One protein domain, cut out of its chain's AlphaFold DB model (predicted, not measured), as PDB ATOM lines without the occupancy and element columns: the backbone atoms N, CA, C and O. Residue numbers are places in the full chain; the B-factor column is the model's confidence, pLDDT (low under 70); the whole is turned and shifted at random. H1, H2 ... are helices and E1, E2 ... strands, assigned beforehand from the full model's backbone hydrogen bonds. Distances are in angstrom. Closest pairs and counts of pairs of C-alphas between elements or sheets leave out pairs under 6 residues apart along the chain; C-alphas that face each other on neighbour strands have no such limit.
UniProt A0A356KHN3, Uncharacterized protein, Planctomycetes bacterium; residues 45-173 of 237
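This is residues 45 to 173 of the 237 residues of an uncharacterized protein of Planctomycetes bacterium (UniProt A0A356KHN3). A strongly twisted sheet of five strands has three helices, H1, H2 and H3, over one of its faces, in two layers, a sheet and helices on one face of it. H1, the longest helix, crosses slantwise over E1, E2 and E3, H2 covers E3, and short H3 packs on E5 beyond the end of H2. The printed part has 129 residues, with five named strands followed by three named helices, E1 E2 E3 E4 E5 H1 H2 H3; the mixed sheet has the order E1 E2 E3 E5 E4, and the class is mixed, helices and strands. The whole is compact and rounded, with a radius of gyration of the C-alphas of 14.2 A and spans of 39 by 32 by 28 A.

E1, residues 56 to 62, begins at C-alpha 56 (-49.743, -12.865, -24.715) and is 17.0 A long. E2 is residues 66 to 71, 15.6 A, and E3 is residues 87 to 91, 14.0 A. E4, residues 99 to 106, measures 20.9 A, and E5, residues 109 to 118, 28.5 A. H1, residues 120 to 136, measures 24.4 A from C-alpha 120 (-51.032, 0.255, -32.453). H2 is residues 152 to 161, 12.7 A. H3, residues 165 to 172, is 10.7 A long and ends at C-alpha 172 (-30.781, -1.425, -8.267).

E1 and E2 form an antiparallel hairpin, with N 60 and O 68 2.8 A apart. E2 and E3 are parallel, with N 69 and O 87 at 2.8 A. E3 and E5 are parallel, with N 116 and O 88 at 2.8 A. E4 and E5 form an antiparallel hairpin, with N 102 and O 113 at 2.9 A. E1 and E4 are the edge strands. Residues 47 to 48 pair antiparallel with residues 58 to 59 of E1. H1 is on the sheet at a height of 9.2 A; its closest C-alphas to E1 are those of Ala 130 and Phe 58, 6.9 A apart. With residues 125 to 130 alone H1 touches H2, at a steep tilt of 66 degrees, opposite ways; the closest C-alphas are those of Leu 126 and Leu 153, 5.0 A apart. H2 and H3 are on the same face, at heights of 10.1 A and 8.6 A. They are close but not clearly touching, about perpendicular at 86 degrees, with C-alphas 161 and 167 closest at 7.0 A. H1 and H3 are apart. In H1, H2 and H3 every O i to N i+4 pair is within hydrogen-bond range.

The C-alphas farthest apart, of Pro 79 and Ser 146, are 41.9 A apart. The printed part has no cut. The links E2 to E3 and H1 to H2 are long, 15 residues each. Mean pLDDT of the printed part is 76.0; it is under 70 at residues 63 to 65, 76 to 83, 103 to 112, 138 to 150 and 168 to 173.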
ATOM      1  N   GLY A  45     -33.890 -11.055 -23.376       74.19
ATOM      2  CA  GLY A  45     -34.728 -12.205 -23.711       74.19
ATOM      3  C   GLY A  45     -35.740 -11.967 -24.794       74.19
ATOM      4  O   GLY A  45     -36.364 -10.928 -24.704       74.19
ATOM      5  N   VAL A  46     -36.037 -12.922 -25.680       80.50
ATOM      6  CA  VAL A  46     -37.374 -12.965 -26.302       80.50
ATOM      7  C   VAL A  46     -37.878 -14.401 -26.399       80.50
ATOM      8  O   VAL A  46     -37.194 -15.281 -26.920       80.50
ATOM      9  N   GLU A  47     -39.095 -14.618 -25.912       83.00
ATOM     10  CA  GLU A  47     -39.809 -15.891 -25.921       83.00
ATOM     11  C   GLU A  47     -41.233 -15.702 -26.447       83.00
ATOM     12  O   GLU A  47     -41.880 -14.706 -26.134       83.00
ATOM     13  N   ARG A  48     -41.730 -16.658 -27.239       87.00
ATOM     14  CA  ARG A  48     -43.130 -16.689 -27.692       87.00
ATOM     15  C   ARG A  48     -44.022 -17.239 -26.587       87.00
ATOM     16  O   ARG A  48     -43.708 -18.285 -26.030       87.00
ATOM     17  N   VAL A  49     -45.129 -16.555 -26.314       85.69
ATOM     18  CA  VAL A  49     -46.057 -16.886 -25.217       85.69
ATOM     19  C   VAL A  49     -47.523 -16.814 -25.667       85.69
ATOM     20  O   VAL A  49     -48.406 -16.471 -24.893       85.69
ATOM     21  N   GLU A  50     -47.776 -17.147 -26.936       81.44
ATOM     22  CA  GLU A  50     -49.090 -17.061 -27.606       81.44
ATOM     23  C   GLU A  50     -50.199 -17.919 -26.968       81.44
ATOM     24  O   GLU A  50     -51.378 -17.671 -27.201       81.44
ATOM     25  N   ASP A  51     -49.837 -18.900 -26.137       74.94
ATOM     26  CA  ASP A  51     -50.775 -19.810 -25.465       74.94
ATOM     27  C   ASP A  51     -51.154 -19.358 -24.035       74.94
ATOM     28  O   ASP A  51     -51.805 -20.099 -23.292       74.94
ATOM     29  N   GLU A  52     -50.731 -18.164 -23.614       78.56
ATOM     30  CA  GLU A  52     -51.020 -17.622 -22.285       78.56
ATOM     31  C   GLU A  52     -52.437 -17.034 -22.186       78.56
ATOM     32  O   GLU A  52     -52.904 -16.328 -23.078       78.56
ATOM     33  N   ALA A  53     -53.092 -17.242 -21.039       70.56
ATOM     34  CA  ALA A  53     -54.481 -16.838 -20.771       70.56
ATOM     35  C   ALA A  53     -54.710 -15.316 -20.639       70.56
ATOM     36  O   ALA A  53     -55.763 -14.888 -20.176       70.56
ATOM     37  N   TRP A  54     -53.705 -14.501 -20.958       75.31
ATOM     38  CA  TRP A  54     -53.764 -13.041 -20.895       75.31
ATOM     39  C   TRP A  54     -53.529 -12.363 -22.245       75.31
ATOM     40  O   TRP A  54     -53.193 -11.181 -22.285       75.31
ATOM     41  N   GLY A  55     -53.712 -13.098 -23.347       81.06
ATOM     42  CA  GLY A  55     -53.554 -12.563 -24.702       81.06
ATOM     43  C   GLY A  55     -52.097 -12.268 -25.065       81.06
ATOM     44  O   GLY A  55     -51.805 -11.297 -25.774       81.06
ATOM     45  N   GLY A  56     -51.172 -13.070 -24.532       83.81
ATOM     46  CA  GLY A  56     -49.743 -12.865 -24.715       83.81
ATOM     47  C   GLY A  56     -49.260 -13.120 -26.129       83.81
ATOM     48  O   GLY A  56     -49.777 -13.980 -26.822       83.81
ATOM     49  N   ALA A  57     -48.254 -12.360 -26.563       90.06
ATOM     50  CA  ALA A  57     -47.568 -12.578 -27.834       90.06
ATOM     51  C   ALA A  57     -46.116 -12.987 -27.577       90.06
ATOM     52  O   ALA A  57     -45.682 -14.099 -27.889       90.06
ATOM     53  N   PHE A  58     -45.374 -12.096 -26.915       89.69
ATOM     54  CA  PHE A  58     -43.973 -12.302 -26.580       89.69
ATOM     55  C   PHE A  58     -43.682 -11.894 -25.142       89.69
ATOM     56  O   PHE A  58     -44.248 -10.937 -24.619       89.69
ATOM     57  N   ARG A  59     -42.736 -12.591 -24.521       88.06
ATOM     58  CA  ARG A  59     -42.109 -12.205 -23.264       88.06
ATOM     59  C   ARG A  59     -40.671 -11.795 -23.535       88.06
ATOM     60  O   ARG A  59     -39.901 -12.563 -24.107       88.06
ATOM     61  N   VAL A  60     -40.311 -10.597 -23.095       85.88
ATOM     62  CA  VAL A  60     -38.975 -10.023 -23.218       85.88
ATOM     63  C   VAL A  60     -38.305 -10.014 -21.843       85.88
ATOM     64  O   VAL A  60     -38.828  -9.412 -20.910       85.88
ATOM     65  N   LEU A  61     -37.159 -10.687 -21.691       78.94
ATOM     66  CA  LEU A  61     -36.457 -10.796 -20.398       78.94
ATOM     67  C   LEU A  61     -35.277  -9.828 -20.329       78.94
ATOM     68  O   LEU A  61     -34.206 -10.135 -20.832       78.94
ATOM     69  N   LEU A  62     -35.427  -8.676 -19.695       74.62
ATOM     70  CA  LEU A  62     -34.373  -7.663 -19.603       74.62
ATOM     71  C   LEU A  62     -33.509  -7.914 -18.368       74.62
ATOM     72  O   LEU A  62     -34.033  -8.119 -17.274       74.62
ATOM     73  N   ASN A  63     -32.186  -7.890 -18.541       66.94
ATOM     74  CA  ASN A  63     -31.199  -8.024 -17.463       66.94
ATOM     75  C   ASN A  63     -31.450  -9.224 -16.524       66.94
ATOM     76  O   ASN A  63     -31.027  -9.214 -15.374       66.94
ATOM     77  N   ARG A  64     -32.102 -10.278 -17.044       58.59
ATOM     78  CA  ARG A  64     -32.491 -11.528 -16.357       58.59
ATOM     79  C   ARG A  64     -33.506 -11.400 -15.213       58.59
ATOM     80  O   ARG A  64     -33.898 -12.435 -14.683       58.59
ATOM     81  N   ASN A  65     -33.960 -10.196 -14.876       64.00
ATOM     82  CA  ASN A  65     -34.806  -9.947 -13.703       64.00
ATOM     83  C   ASN A  65     -36.113  -9.215 -14.016       64.00
ATOM     84  O   ASN A  65     -37.046  -9.253 -13.220       64.00
ATOM     85  N   ILE A  66     -36.199  -8.575 -15.180       73.94
ATOM     86  CA  ILE A  66     -37.399  -7.884 -15.636       73.94
ATOM     87  C   ILE A  66     -38.023  -8.718 -16.748       73.94
ATOM     88  O   ILE A  66     -37.406  -8.931 -17.789       73.94
ATOM     89  N   ALA A  67     -39.256  -9.168 -16.544       82.25
ATOM     90  CA  ALA A  67     -40.059  -9.778 -17.593       82.25
ATOM     91  C   ALA A  67     -41.077  -8.753 -18.099       82.25
ATOM     92  O   ALA A  67     -41.999  -8.382 -17.379       82.25
ATOM     93  N   LEU A  68     -40.893  -8.287 -19.333       88.06
ATOM     94  CA  LEU A  68     -41.830  -7.411 -20.021       88.06
ATOM     95  C   LEU A  68     -42.652  -8.217 -21.024       88.06
ATOM     96  O   LEU A  68     -42.105  -8.895 -21.889       88.06
ATOM     97  N   HIS A  69     -43.967  -8.117 -20.931       91.31
ATOM     98  CA  HIS A  69     -44.895  -8.893 -21.738       91.31
ATOM     99  C   HIS A  69     -45.504  -8.022 -22.841       91.31
ATOM    100  O   HIS A  69     -46.126  -7.006 -22.554       91.31
ATOM    101  N   LEU A  70     -45.344  -8.408 -24.105       92.69
ATOM    102  CA  LEU A  70     -46.071  -7.806 -25.224       92.69
ATOM    103  C   LEU A  70     -47.421  -8.518 -25.343       92.69
ATOM    104  O   LEU A  70     -47.454  -9.731 -25.582       92.69
ATOM    105  N   VAL A  71     -48.515  -7.782 -25.138       91.88
ATOM    106  CA  VAL A  71     -49.873  -8.339 -25.020       91.88
ATOM    107  C   VAL A  71     -50.805  -7.636 -26.003       91.88
ATOM    108  O   VAL A  71     -50.748  -6.416 -26.139       91.88
ATOM    109  N   TYR A  72     -51.673  -8.376 -26.693       89.81
ATOM    110  CA  TYR A  72     -52.656  -7.760 -27.604       89.81
ATOM    111  C   TYR A  72     -53.795  -7.065 -26.858       89.81
ATOM    112  O   TYR A  72     -54.421  -6.141 -27.370       89.81
ATOM    113  N   GLY A  73     -54.072  -7.549 -25.657       86.12
ATOM    114  CA  GLY A  73     -55.168  -7.135 -24.809       86.12
ATOM    115  C   GLY A  73     -55.381  -8.196 -23.744       86.12
ATOM    116  O   GLY A  73     -55.008  -9.353 -23.931       86.12
ATOM    117  N   PHE A  74     -55.964  -7.801 -22.622       82.06
ATOM    118  CA  PHE A  74     -56.308  -8.735 -21.563       82.06
ATOM    119  C   PHE A  74     -57.628  -9.439 -21.877       82.06
ATOM    120  O   PHE A  74     -58.599  -8.788 -22.265       82.06
ATOM    121  N   ASP A  75     -57.666 -10.757 -21.684       75.88
ATOM    122  CA  ASP A  75     -58.896 -11.535 -21.808       75.88
ATOM    123  C   ASP A  75     -59.967 -11.060 -20.815       75.88
ATOM    124  O   ASP A  75     -59.702 -10.844 -19.631       75.88
ATOM    125  N   GLU A  76     -61.209 -10.946 -21.297       66.81
ATOM    126  CA  GLU A  76     -62.363 -10.492 -20.504       66.81
ATOM    127  C   GLU A  76     -62.688 -11.426 -19.324       66.81
ATOM    128  O   GLU A  76     -63.345 -11.015 -18.366       66.81
ATOM    129  N   GLU A  77     -62.242 -12.685 -19.384       63.91
ATOM    130  CA  GLU A  77     -62.455 -13.689 -18.337       63.91
ATOM    131  C   GLU A  77     -61.440 -13.593 -17.184       63.91
ATOM    132  O   GLU A  77     -61.552 -14.348 -16.214       63.91
ATOM    133  N   MET A  78     -60.472 -12.666 -17.242       67.00
ATOM    134  CA  MET A  78     -59.533 -12.477 -16.139       67.00
ATOM    135  C   MET A  78     -60.222 -11.863 -14.913       67.00
ATOM    136  O   MET A  78     -60.826 -10.790 -15.001       67.00
ATOM    137  N   PRO A  79     -60.147 -12.529 -13.748       53.88
ATOM    138  CA  PRO A  79     -60.961 -12.173 -12.593       53.88
ATOM    139  C   PRO A  79     -60.520 -10.875 -11.901       53.88
ATOM    140  O   PRO A  79     -61.345 -10.246 -11.237       53.88
ATOM    141  N   ASP A  80     -59.258 -10.456 -12.040       62.12
ATOM    142  CA  ASP A  80     -58.731  -9.233 -11.432       62.12
ATOM    143  C   ASP A  80     -57.401  -8.760 -12.054       62.12
ATOM    144  O   ASP A  80     -56.674  -9.512 -12.700       62.12
ATOM    145  N   LEU A  81     -57.054  -7.488 -11.808       61.59
ATOM    146  CA  LEU A  81     -55.770  -6.885 -12.202       61.59
ATOM    147  C   LEU A  81     -54.549  -7.577 -11.557       61.59
ATOM    148  O   LEU A  81     -53.424  -7.376 -12.006       61.59
ATOM    149  N   ALA A  82     -54.756  -8.375 -10.506       60.56
ATOM    150  CA  ALA A  82     -53.699  -9.145  -9.850       60.56
ATOM    151  C   ALA A  82     -53.258 -10.359 -10.686       60.56
ATOM    152  O   ALA A  82     -52.150 -10.865 -10.508       60.56
ATOM    153  N   SER A  83     -54.101 -10.790 -11.625       67.75
ATOM    154  CA  SER A  83     -53.808 -11.855 -12.588       67.75
ATOM    155  C   SER A  83     -52.921 -11.390 -13.755       67.75
ATOM    156  O   SER A  83     -52.520 -12.208 -14.581       67.75
ATOM    157  N   LEU A  84     -52.621 -10.089 -13.843       72.19
ATOM    158  CA  LEU A  84     -51.846  -9.510 -14.938       72.19
ATOM    159  C   LEU A  84     -50.339  -9.787 -14.813       72.19
ATOM    160  O   LEU A  84     -49.836  -9.942 -13.701       72.19
ATOM    161  N   PRO A  85     -49.588  -9.796 -15.928       73.19
ATOM    162  CA  PRO A  85     -48.129  -9.807 -15.880       73.19
ATOM    163  C   PRO A  85     -47.575  -8.576 -15.150       73.19
ATOM    164  O   PRO A  85     -48.172  -7.506 -15.216       73.19
ATOM    165  N   GLN A  86     -46.411  -8.711 -14.506       74.31
ATOM    166  CA  GLN A  86     -45.781  -7.626 -13.740       74.31
ATOM    167  C   GLN A  86     -45.497  -6.378 -14.591       74.31
ATOM    168  O   GLN A  86     -45.760  -5.262 -14.161       74.31
ATOM    169  N   PHE A  87     -44.952  -6.546 -15.794       87.38
ATOM    170  CA  PHE A  87     -44.748  -5.443 -16.725       87.38
ATOM    171  C   PHE A  87     -45.305  -5.828 -18.083       87.38
ATOM    172  O   PHE A  87     -45.024  -6.925 -18.577       87.38
ATOM    173  N   CYS A  88     -46.037  -4.929 -18.730       91.06
ATOM    174  CA  CYS A  88     -46.561  -5.193 -20.061       91.06
ATOM    175  C   CYS A  88     -46.598  -3.974 -20.979       91.06
ATOM    176  O   CYS A  88     -46.671  -2.835 -20.530       91.06
ATOM    177  N   ALA A  89     -46.557  -4.245 -22.281       93.62
ATOM    178  CA  ALA A  89     -46.819  -3.292 -23.346       93.62
ATOM    179  C   ALA A  89     -48.109  -3.692 -24.067       93.62
ATOM    180  O   ALA A  89     -48.274  -4.873 -24.391       93.62
ATOM    181  N   MET A  90     -48.995  -2.731 -24.327       93.44
ATOM    182  CA  MET A  90     -50.301  -2.986 -24.937       93.44
ATOM    183  C   MET A  90     -50.678  -1.892 -25.948       93.44
ATOM    184  O   MET A  90     -50.436  -0.714 -25.673       93.44
ATOM    185  N   PRO A  91     -51.295  -2.242 -27.091       95.44
ATOM    186  CA  PRO A  91     -51.746  -1.256 -28.064       95.44
ATOM    187  C   PRO A  91     -53.036  -0.559 -27.602       95.44
ATOM    188  O   PRO A  91     -54.074  -1.203 -27.453       95.44
ATOM    189  N   ASP A  92     -52.995   0.762 -27.421       94.56
ATOM    190  CA  ASP A  92     -54.175   1.597 -27.145       94.56
ATOM    191  C   ASP A  92     -53.912   3.032 -27.617       94.56
ATOM    192  O   ASP A  92     -53.149   3.772 -27.001       94.56
ATOM    193  N   GLU A  93     -54.544   3.431 -28.720       93.88
ATOM    194  CA  GLU A  93     -54.345   4.755 -29.322       93.88
ATOM    195  C   GLU A  93     -54.795   5.895 -28.396       93.88
ATOM    196  O   GLU A  93     -54.162   6.947 -28.358       93.88
ATOM    197  N   GLU A  94     -55.849   5.696 -27.599       94.56
ATOM    198  CA  GLU A  94     -56.343   6.738 -26.689       94.56
ATOM    199  C   GLU A  94     -55.417   6.933 -25.483       94.56
ATOM    200  O   GLU A  94     -55.456   7.974 -24.819       94.56
ATOM    201  N   ARG A  95     -54.595   5.925 -25.183       90.56
ATOM    202  CA  ARG A  95     -53.767   5.861 -23.980       90.56
ATOM    203  C   ARG A  95     -52.277   5.775 -24.266       90.56
ATOM    204  O   ARG A  95     -51.534   5.690 -23.297       90.56
ATOM    205  N   ALA A  96     -51.838   5.831 -25.522       89.50
ATOM    206  CA  ALA A  96     -50.456   5.582 -25.939       89.50
ATOM    207  C   ALA A  96     -49.401   6.419 -25.192       89.50
ATOM    208  O   ALA A  96     -48.306   5.943 -24.927       89.50
ATOM    209  N   ASP A  97     -49.742   7.634 -24.765       87.56
ATOM    210  CA  ASP A  97     -48.836   8.493 -23.987       87.56
ATOM    211  C   ASP A  97     -48.897   8.242 -22.465       87.56
ATOM    212  O   ASP A  97     -48.388   9.033 -21.666       87.56
ATOM    213  N   THR A  98     -49.575   7.181 -22.025       90.38
ATOM    214  CA  THR A  98     -49.827   6.895 -20.610       90.38
ATOM    215  C   THR A  98     -49.109   5.639 -20.140       90.38
ATOM    216  O   THR A  98     -48.960   4.655 -20.862       90.38
ATOM    217  N   VAL A  99     -48.711   5.663 -18.871       89.56
ATOM    218  CA  VAL A  99     -48.260   4.485 -18.132       89.56
ATOM    219  C   VAL A  99     -49.224   4.292 -16.967       89.56
ATOM    220  O   VAL A  99     -49.510   5.244 -16.238       89.56
ATOM    221  N   LEU A 100     -49.773   3.085 -16.815       87.44
ATOM    222  CA  LEU A 100     -50.640   2.739 -15.685       87.44
ATOM    223  C   LEU A 100     -49.883   1.862 -14.696       87.44
ATOM    224  O   LEU A 100     -49.339   0.828 -15.071       87.44
ATOM    225  N   GLU A 101     -49.926   2.247 -13.428       85.12
ATOM    226  CA  GLU A 101     -49.363   1.464 -12.333       85.12
ATOM    227  C   GLU A 101     -50.417   0.509 -11.763       85.12
ATOM    228  O   GLU A 101     -51.578   0.879 -11.560       85.12
ATOM    229  N   HIS A 102     -50.008  -0.724 -11.481       76.25
ATOM    230  CA  HIS A 102     -50.808  -1.708 -10.758       76.25
ATOM    231  C   HIS A 102     -49.949  -2.404  -9.701       76.25
ATOM    232  O   HIS A 102     -48.750  -2.173  -9.608       76.25
ATOM    233  N   SER A 103     -50.554  -3.240  -8.861       69.00
ATOM    234  CA  SER A 103     -49.815  -4.060  -7.902       69.00
ATOM    235  C   SER A 103     -50.233  -5.513  -8.050       69.00
ATOM    236  O   SER A 103     -51.420  -5.803  -8.211       69.00
ATOM    237  N   GLN A 104     -49.250  -6.406  -8.011       61.16
ATOM    238  CA  GLN A 104     -49.432  -7.851  -8.000       61.16
ATOM    239  C   GLN A 104     -48.763  -8.431  -6.753       61.16
ATOM    240  O   GLN A 104     -47.678  -8.000  -6.370       61.16
ATOM    241  N   GLU A 105     -49.387  -9.425  -6.122       57.69
ATOM    242  CA  GLU A 105     -48.739 -10.203  -5.065       57.69
ATOM    243  C   GLU A 105     -47.939 -11.346  -5.698       57.69
ATOM    244  O   GLU A 105     -48.517 -12.296  -6.228       57.69
ATOM    245  N   LEU A 106     -46.609 -11.273  -5.625       51.62
ATOM    246  CA  LEU A 106     -45.725 -12.386  -5.976       51.62
ATOM    247  C   LEU A 106     -45.123 -12.933  -4.682       51.62
ATOM    248  O   LEU A 106     -44.505 -12.193  -3.918       51.62
ATOM    249  N   ASP A 107     -45.355 -14.214  -4.399       55.34
ATOM    250  CA  ASP A 107     -44.886 -14.882  -3.174       55.34
ATOM    251  C   ASP A 107     -45.262 -14.148  -1.865       55.34
ATOM    252  O   ASP A 107     -44.549 -14.205  -0.862       55.34
ATOM    253  N   GLY A 108     -46.413 -13.466  -1.862       54.88
ATOM    254  CA  GLY A 108     -46.949 -12.754  -0.698       54.88
ATOM    255  C   GLY A 108     -46.362 -11.359  -0.455       54.88
ATOM    256  O   GLY A 108     -46.714 -10.734   0.545       54.88
ATOM    257  N   ALA A 109     -45.504 -10.854  -1.348       51.97
ATOM    258  CA  ALA A 109     -45.051  -9.467  -1.342       51.97
ATOM    259  C   ALA A 109     -45.740  -8.677  -2.471       51.97
ATOM    260  O   ALA A 109     -45.752  -9.145  -3.614       51.97
ATOM    261  N   PRO A 110     -46.306  -7.487  -2.193       56.38
ATOM    262  CA  PRO A 110     -46.821  -6.623  -3.242       56.38
ATOM    263  C   PRO A 110     -45.649  -6.063  -4.053       56.38
ATOM    264  O   PRO A 110     -44.812  -5.331  -3.525       56.38
ATOM    265  N   LEU A 111     -45.608  -6.398  -5.337       62.34
ATOM    266  CA  LEU A 111     -44.708  -5.806  -6.316       62.34
ATOM    267  C   LEU A 111     -45.498  -4.810  -7.177       62.34
ATOM    268  O   LEU A 111     -46.583  -5.154  -7.664       62.34
ATOM    269  N   PRO A 112     -45.008  -3.572  -7.351       67.62
ATOM    270  CA  PRO A 112     -45.586  -2.646  -8.310       67.62
ATOM    271  C   PRO A 112     -45.292  -3.136  -9.735       67.62
ATOM    272  O   PRO A 112     -44.168  -3.518 -10.061       67.62
ATOM    273  N   GLY A 113     -46.328  -3.147 -10.563       80.44
ATOM    274  CA  GLY A 113     -46.278  -3.470 -11.980       80.44
ATOM    275  C   GLY A 113     -46.669  -2.277 -12.846       80.44
ATOM    276  O   GLY A 113     -47.297  -1.327 -12.367       80.44
ATOM    277  N   LEU A 114     -46.295  -2.314 -14.125       87.75
ATOM    278  CA  LEU A 114     -46.525  -1.218 -15.073       87.75
ATOM    279  C   LEU A 114     -47.111  -1.711 -16.387       87.75
ATOM    280  O   LEU A 114     -46.636  -2.684 -16.973       87.75
ATOM    281  N   ILE A 115     -48.069  -0.942 -16.894       91.50
ATOM    282  CA  ILE A 115     -48.646  -1.103 -18.223       91.50
ATOM    283  C   ILE A 115     -48.230   0.093 -19.069       91.50
ATOM    284  O   ILE A 115     -48.683   1.215 -18.831       91.50
ATOM    285  N   PHE A 116     -47.377  -0.163 -20.054       93.50
ATOM    286  CA  PHE A 116     -46.981   0.784 -21.084       93.50
ATOM    287  C   PHE A 116     -47.980   0.688 -22.233       93.50
ATOM    288  O   PHE A 116     -48.039  -0.319 -22.940       93.50
ATOM    289  N   TYR A 117     -48.785   1.723 -22.414       94.19
ATOM    290  CA  TYR A 117     -49.620   1.814 -23.601       94.19
ATOM    291  C   TYR A 117     -48.758   2.337 -24.747       94.19
ATOM    292  O   TYR A 117     -47.867   3.151 -24.530       94.19
ATOM    293  N   VAL A 118     -48.984   1.831 -25.950       95.19
ATOM    294  CA  VAL A 118     -48.260   2.247 -27.155       95.19
ATOM    295  C   VAL A 118     -49.237   2.400 -28.312       95.19
ATOM    296  O   VAL A 118     -50.316   1.798 -28.314       95.19
ATOM    297  N   GLU A 119     -48.871   3.200 -29.310       96.25
ATOM    298  CA  GLU A 119     -49.695   3.327 -30.509       96.25
ATOM    299  C   GLU A 119     -49.753   1.969 -31.242       96.25
ATOM    300  O   GLU A 119     -48.742   1.264 -31.317       96.25
ATOM    301  N   PRO A 120     -50.902   1.570 -31.821       96.12
ATOM    302  CA  PRO A 120     -51.032   0.255 -32.453       96.12
ATOM    303  C   PRO A 120     -49.985  -0.039 -33.538       96.12
ATOM    304  O   PRO A 120     -49.525  -1.171 -33.660       96.12
ATOM    305  N   PHE A 121     -49.571   0.973 -34.308       95.62
ATOM    306  CA  PHE A 121     -48.539   0.785 -35.331       95.62
ATOM    307  C   PHE A 121     -47.143   0.575 -34.729       95.62
ATOM    308  O   PHE A 121     -46.361  -0.192 -35.283       95.62
ATOM    309  N   GLU A 122     -46.831   1.235 -33.610       94.12
ATOM    310  CA  GLU A 122     -45.574   1.040 -32.885       94.12
ATOM    311  C   GLU A 122     -45.558  -0.368 -32.288       94.12
ATOM    312  O   GLU A 122     -44.586  -1.101 -32.448       94.12
ATOM    313  N   PHE A 123     -46.679  -0.805 -31.707       95.38
ATOM    314  CA  PHE A 123     -46.827  -2.162 -31.189       95.38
ATOM    315  C   PHE A 123     -46.562  -3.238 -32.255       95.38
ATOM    316  O   PHE A 123     -45.832  -4.196 -31.998       95.38
ATOM    317  N   ASP A 124     -47.081  -3.061 -33.473       94.75
ATOM    318  CA  ASP A 124     -46.809  -3.963 -34.599       94.75
ATOM    319  C   ASP A 124     -45.313  -4.030 -34.961       94.75
ATOM    320  O   ASP A 124     -44.810  -5.087 -35.367       94.75
ATOM    321  N   GLU A 125     -44.579  -2.922 -34.830       93.19
ATOM    322  CA  GLU A 125     -43.125  -2.887 -35.026       93.19
ATOM    323  C   GLU A 125     -42.392  -3.636 -33.910       93.19
ATOM    324  O   GLU A 125     -41.531  -4.472 -34.208       93.19
ATOM    325  N   LEU A 126     -42.794  -3.438 -32.651       92.69
ATOM    326  CA  LEU A 126     -42.243  -4.163 -31.501       92.69
ATOM    327  C   LEU A 126     -42.435  -5.679 -31.648       92.69
ATOM    328  O   LEU A 126     -41.490  -6.442 -31.443       92.69
ATOM    329  N   LEU A 127     -43.629  -6.127 -32.055       92.75
ATOM    330  CA  LEU A 127     -43.922  -7.543 -32.301       92.75
ATOM    331  C   LEU A 127     -43.077  -8.124 -33.436       92.75
ATOM    332  O   LEU A 127     -42.584  -9.251 -33.341       92.75
ATOM    333  N   ARG A 128     -42.900  -7.365 -34.521       91.56
ATOM    334  CA  ARG A 128     -42.080  -7.789 -35.660       91.56
ATOM    335  C   ARG A 128     -40.629  -7.993 -35.242       91.56
ATOM    336  O   ARG A 128     -40.040  -9.015 -35.598       91.56
ATOM    337  N   ASP A 129     -40.070  -7.046 -34.498       88.44
ATOM    338  CA  ASP A 129     -38.696  -7.113 -34.005       88.44
ATOM    339  C   ASP A 129     -38.532  -8.256 -32.990       88.44
ATOM    340  O   ASP A 129     -37.597  -9.053 -33.104       88.44
ATOM    341  N   ALA A 130     -39.482  -8.418 -32.065       87.88
ATOM    342  CA  ALA A 130     -39.497  -9.516 -31.100       87.88
ATOM    343  C   ALA A 130     -39.537 -10.888 -31.796       87.88
ATOM    344  O   ALA A 130     -38.750 -11.779 -31.468       87.88
ATOM    345  N   SER A 131     -40.384 -11.050 -32.816       88.75
ATOM    346  CA  SER A 131     -40.452 -12.290 -33.594       88.75
ATOM    347  C   SER A 131     -39.136 -12.603 -34.297       88.75
ATOM    348  O   SER A 131     -38.699 -13.753 -34.278       88.75
ATOM    349  N   GLN A 132     -38.479 -11.602 -34.892       84.38
ATOM    350  CA  GLN A 132     -37.179 -11.801 -35.539       84.38
ATOM    351  C   GLN A 132     -36.120 -12.283 -34.547       84.38
ATOM    352  O   GLN A 132     -35.345 -13.181 -34.874       84.38
ATOM    353  N   VAL A 133     -36.093 -11.717 -33.337       77.75
ATOM    354  CA  VAL A 133     -35.169 -12.151 -32.280       77.75
ATOM    355  C   VAL A 133     -35.485 -13.582 -31.837       77.75
ATOM    356  O   VAL A 133     -34.578 -14.410 -31.775       77.75
ATOM    357  N   ALA A 134     -36.758 -13.906 -31.591       80.94
ATOM    358  CA  ALA A 134     -37.176 -15.245 -31.174       80.94
ATOM    359  C   ALA A 134     -36.852 -16.328 -32.224       80.94
ATOM    360  O   ALA A 134     -36.457 -17.438 -31.872       80.94
ATOM    361  N   GLU A 135     -36.995 -16.014 -33.515       82.19
ATOM    362  CA  GLU A 135     -36.656 -16.927 -34.615       82.19
ATOM    363  C   GLU A 135     -35.153 -17.096 -34.804       82.19
ATOM    364  O   GLU A 135     -34.681 -18.205 -35.062       82.19
ATOM    365  N   ALA A 136     -34.399 -16.002 -34.692       72.56
ATOM    366  CA  ALA A 136     -32.953 -16.030 -34.850       72.56
ATOM    367  C   ALA A 136     -32.262 -16.764 -33.690       72.56
ATOM    368  O   ALA A 136     -31.203 -17.362 -33.894       72.56
ATOM    369  N   TYR A 137     -32.868 -16.758 -32.496       70.25
ATOM    370  CA  TYR A 137     -32.271 -17.309 -31.280       70.25
ATOM    371  C   TYR A 137     -33.269 -18.115 -30.432       70.25
ATOM    372  O   TYR A 137     -33.676 -17.685 -29.349       70.25
ATOM    373  N   PRO A 138     -33.656 -19.314 -30.899       60.84
ATOM    374  CA  PRO A 138     -34.569 -20.182 -30.171       60.84
ATOM    375  C   PRO A 138     -33.874 -20.816 -28.955       60.84
ATOM    376  O   PRO A 138     -32.896 -21.546 -29.110       60.84
ATOM    377  N   GLY A 139     -34.418 -20.599 -27.754       53.69
ATOM    378  CA  GLY A 139     -33.914 -21.192 -26.508       53.69
ATOM    379  C   GLY A 139     -32.800 -20.360 -25.878       53.69
ATOM    380  O   GLY A 139     -31.657 -20.363 -26.327       53.69
ATOM    381  N   TRP A 140     -33.153 -19.620 -24.835       56.69
ATOM    382  CA  TRP A 140     -32.281 -18.626 -24.230       56.69
ATOM    383  C   TRP A 140     -31.154 -19.217 -23.387       56.69
ATOM    384  O   TRP A 140     -31.412 -20.065 -22.545       56.69
ATOM    385  N   ASP A 141     -29.937 -18.718 -23.628       43.94
ATOM    386  CA  ASP A 141     -28.927 -18.334 -22.633       43.94
ATOM    387  C   ASP A 141     -27.757 -17.640 -23.369       43.94
ATOM    388  O   ASP A 141     -26.880 -18.289 -23.932       43.94
ATOM    389  N   MET A 142     -27.733 -16.300 -23.336       46.69
ATOM    390  CA  MET A 142     -26.668 -15.401 -23.840       46.69
ATOM    391  C   MET A 142     -26.698 -15.045 -25.340       46.69
ATOM    392  O   MET A 142     -25.985 -15.624 -26.159       46.69
ATOM    393  N   LEU A 143     -27.434 -13.980 -25.683       45.75
ATOM    394  CA  LEU A 143     -27.185 -13.233 -26.920       45.75
ATOM    395  C   LEU A 143     -25.952 -12.330 -26.767       45.75
ATOM    396  O   LEU A 143     -25.899 -11.549 -25.816       45.75
ATOM    397  N   PRO A 144     -24.972 -12.381 -27.688       41.62
ATOM    398  CA  PRO A 144     -23.945 -11.355 -27.770       41.62
ATOM    399  C   PRO A 144     -24.518 -10.046 -28.343       41.62
ATOM    400  O   PRO A 144     -25.112 -10.006 -29.419       41.62
ATOM    401  N   ASP A 145     -24.261  -8.979 -27.592       49.03
ATOM    402  CA  ASP A 145     -24.798  -7.605 -27.606       49.03
ATOM    403  C   ASP A 145     -24.833  -6.813 -28.937       49.03
ATOM    404  O   ASP A 145     -25.342  -5.698 -28.976       49.03
ATOM    405  N   SER A 146     -24.255  -7.287 -30.042       43.06
ATOM    406  CA  SER A 146     -23.901  -6.396 -31.163       43.06
ATOM    407  C   SER A 146     -24.882  -6.349 -32.338       43.06
ATOM    408  O   SER A 146     -24.714  -5.499 -33.213       43.06
ATOM    409  N   TYR A 147     -25.898  -7.216 -32.393       45.47
ATOM    410  CA  TYR A 147     -26.703  -7.381 -33.615       45.47
ATOM    411  C   TYR A 147     -28.033  -6.605 -33.657       45.47
ATOM    412  O   TYR A 147     -28.505  -6.324 -34.756       45.47
ATOM    413  N   TYR A 148     -28.608  -6.191 -32.517       50.22
ATOM    414  CA  TYR A 148     -29.965  -5.596 -32.471       50.22
ATOM    415  C   TYR A 148     -30.058  -4.188 -31.865       50.22
ATOM    416  O   TYR A 148     -31.161  -3.660 -31.725       50.22
ATOM    417  N   LEU A 149     -28.919  -3.526 -31.618       51.69
ATOM    418  CA  LEU A 149     -28.822  -2.152 -31.077       51.69
ATOM    419  C   LEU A 149     -29.533  -1.071 -31.922       51.69
ATOM    420  O   LEU A 149     -29.551   0.106 -31.559       51.69
ATOM    421  N   HIS A 150     -30.076  -1.434 -33.085       60.53
ATOM    422  CA  HIS A 150     -30.753  -0.522 -34.002       60.53
ATOM    423  C   HIS A 150     -32.235  -0.832 -34.225       60.53
ATOM    424  O   HIS A 150     -32.868  -0.063 -34.944       60.53
ATOM    425  N   SER A 151     -32.763  -1.910 -33.636       75.69
ATOM    426  CA  SER A 151     -34.195  -2.233 -33.691       75.69
ATOM    427  C   SER A 151     -35.020  -1.208 -32.909       75.69
ATOM    428  O   SER A 151     -34.512  -0.610 -31.949       75.69
ATOM    429  N   GLU A 152     -36.272  -0.997 -33.309       83.44
ATOM    430  CA  GLU A 152     -37.170  -0.105 -32.567       83.44
ATOM    431  C   GLU A 152     -37.497  -0.709 -31.204       83.44
ATOM    432  O   GLU A 152     -37.475   0.007 -30.204       83.44
ATOM    433  N   LEU A 153     -37.602  -2.041 -31.121       83.31
ATOM    434  CA  LEU A 153     -37.730  -2.755 -29.851       83.31
ATOM    435  C   LEU A 153     -36.633  -2.374 -28.848       83.31
ATOM    436  O   LEU A 153     -36.937  -1.967 -27.732       83.31
ATOM    437  N   VAL A 154     -35.353  -2.451 -29.222       77.12
ATOM    438  CA  VAL A 154     -34.255  -2.134 -28.286       77.12
ATOM    439  C   VAL A 154     -34.233  -0.651 -27.911       77.12
ATOM    440  O   VAL A 154     -33.952  -0.315 -26.760       77.12
ATOM    441  N   ARG A 155     -34.547   0.251 -28.849       79.56
ATOM    442  CA  ARG A 155     -34.622   1.696 -28.562       79.56
ATOM    443  C   ARG A 155     -35.742   2.015 -27.582       79.56
ATOM    444  O   ARG A 155     -35.511   2.780 -26.646       79.56
ATOM    445  N   TRP A 156     -36.912   1.425 -27.792       87.25
ATOM    446  CA  TRP A 156     -38.076   1.596 -26.938       87.25
ATOM    447  C   TRP A 156     -37.852   0.985 -25.549       87.25
ATOM    448  O   TRP A 156     -38.050   1.665 -24.545       87.25
ATOM    449  N   LEU A 157     -37.307  -0.236 -25.464       82.75
ATOM    450  CA  LEU A 157     -36.914  -0.848 -24.186       82.75
ATOM    451  C   LEU A 157     -35.935   0.052 -23.422       82.75
ATOM    452  O   LEU A 157     -36.122   0.301 -22.235       82.75
ATOM    453  N   GLY A 158     -34.916   0.575 -24.108       76.25
ATOM    454  CA  GLY A 158     -33.916   1.453 -23.509       76.25
ATOM    455  C   GLY A 158     -34.502   2.742 -22.932       76.25
ATOM    456  O   GLY A 158     -34.225   3.062 -21.783       76.25
ATOM    457  N   ARG A 159     -35.309   3.465 -23.714       77.44
ATOM    458  CA  ARG A 159     -35.789   4.812 -23.354       77.44
ATOM    459  C   ARG A 159     -37.069   4.818 -22.530       77.44
ATOM    460  O   ARG A 159     -37.247   5.681 -21.687       77.44
ATOM    461  N   THR A 160     -37.983   3.897 -22.804       82.00
ATOM    462  CA  THR A 160     -39.316   3.913 -22.194       82.00
ATOM    463  C   THR A 160     -39.346   3.025 -20.962       82.00
ATOM    464  O   THR A 160     -39.807   3.438 -19.903       82.00
ATOM    465  N   VAL A 161     -38.817   1.805 -21.082       83.00
ATOM    466  CA  VAL A 161     -38.941   0.786 -20.033       83.00
ATOM    467  C   VAL A 161     -37.825   0.933 -19.001       83.00
ATOM    468  O   VAL A 161     -38.089   1.104 -17.816       83.00
ATOM    469  N   LEU A 162     -36.560   0.909 -19.419       76.12
ATOM    470  CA  LEU A 162     -35.432   0.896 -18.479       76.12
ATOM    471  C   LEU A 162     -35.149   2.218 -17.777       76.12
ATOM    472  O   LEU A 162     -34.513   2.207 -16.720       76.12
ATOM    473  N   GLU A 163     -35.529   3.331 -18.396       77.38
ATOM    474  CA  GLU A 163     -35.436   4.662 -17.796       77.38
ATOM    475  C   GLU A 163     -36.647   4.962 -16.900       77.38
ATOM    476  O   GLU A 163     -36.614   5.939 -16.150       77.38
ATOM    477  N   HIS A 164     -37.691   4.116 -16.907       81.88
ATOM    478  CA  HIS A 164     -38.827   4.299 -16.012       81.88
ATOM    479  C   HIS A 164     -38.365   4.202 -14.545       81.88
ATOM    480  O   HIS A 164     -37.759   3.192 -14.175       81.88
ATOM    481  N   PRO A 165     -38.669   5.187 -13.675       76.06
ATOM    482  CA  PRO A 165     -38.109   5.256 -12.323       76.06
ATOM    483  C   PRO A 165     -38.307   3.987 -11.489       76.06
ATOM    484  O   PRO A 165     -37.382   3.542 -10.820       76.06
ATOM    485  N   GLN A 166     -39.485   3.363 -11.564       70.75
ATOM    486  CA  GLN A 166     -39.766   2.130 -10.820       70.75
ATOM    487  C   GLN A 166     -38.934   0.941 -11.327       70.75
ATOM    488  O   GLN A 166     -38.394   0.186 -10.529       70.75
ATOM    489  N   ILE A 167     -38.741   0.817 -12.644       71.69
ATOM    490  CA  ILE A 167     -37.893  -0.236 -13.220       71.69
ATOM    491  C   ILE A 167     -36.419   0.045 -12.912       71.69
ATOM    492  O   ILE A 167     -35.658  -0.878 -12.628       71.69
ATOM    493  N   ALA A 168     -36.002   1.312 -12.911       68.69
ATOM    494  CA  ALA A 168     -34.652   1.704 -12.522       68.69
ATOM    495  C   ALA A 168     -34.331   1.320 -11.064       68.69
ATOM    496  O   ALA A 168     -33.218   0.865 -10.800       68.69
ATOM    497  N   VAL A 169     -35.303   1.425 -10.149       63.22
ATOM    498  CA  VAL A 169     -35.172   0.962  -8.755       63.22
ATOM    499  C   VAL A 169     -35.078  -0.566  -8.680       63.22
ATOM    500  O   VAL A 169     -34.195  -1.089  -8.005       63.22
ATOM    501  N   GLU A 170     -35.894  -1.302  -9.437       58.66
ATOM    502  CA  GLU A 170     -35.810  -2.775  -9.499       58.66
ATOM    503  C   GLU A 170     -34.473  -3.266 -10.093       58.66
ATOM    504  O   GLU A 170     -33.971  -4.334  -9.741       58.66
ATOM    505  N   ARG A 171     -33.826  -2.467 -10.953       57.56
ATOM    506  CA  ARG A 171     -32.456  -2.723 -11.448       57.56
ATOM    507  C   ARG A 171     -31.381  -2.468 -10.401       57.56
ATOM    508  O   ARG A 171     -30.292  -3.035 -10.509       57.56
ATOM    509  N   GLU A 172     -31.650  -1.604  -9.427       47.12
ATOM    510  CA  GLU A 172     -30.781  -1.425  -8.267       47.12
ATOM    511  C   GLU A 172     -30.871  -2.631  -7.326       47.12
ATOM    512  O   GLU A 172     -29.930  -2.846  -6.581       47.12
ATOM    513  N   PHE A 173     -31.917  -3.466  -7.433       42.34
ATOM    514  CA  PHE A 173     -32.159  -4.658  -6.615       42.34
ATOM    515  C   PHE A 173     -32.310  -5.960  -7.430       42.34
ATOM    516  O   PHE A 173     -33.297  -6.690  -7.312       42.34
TER     517      PHE A 173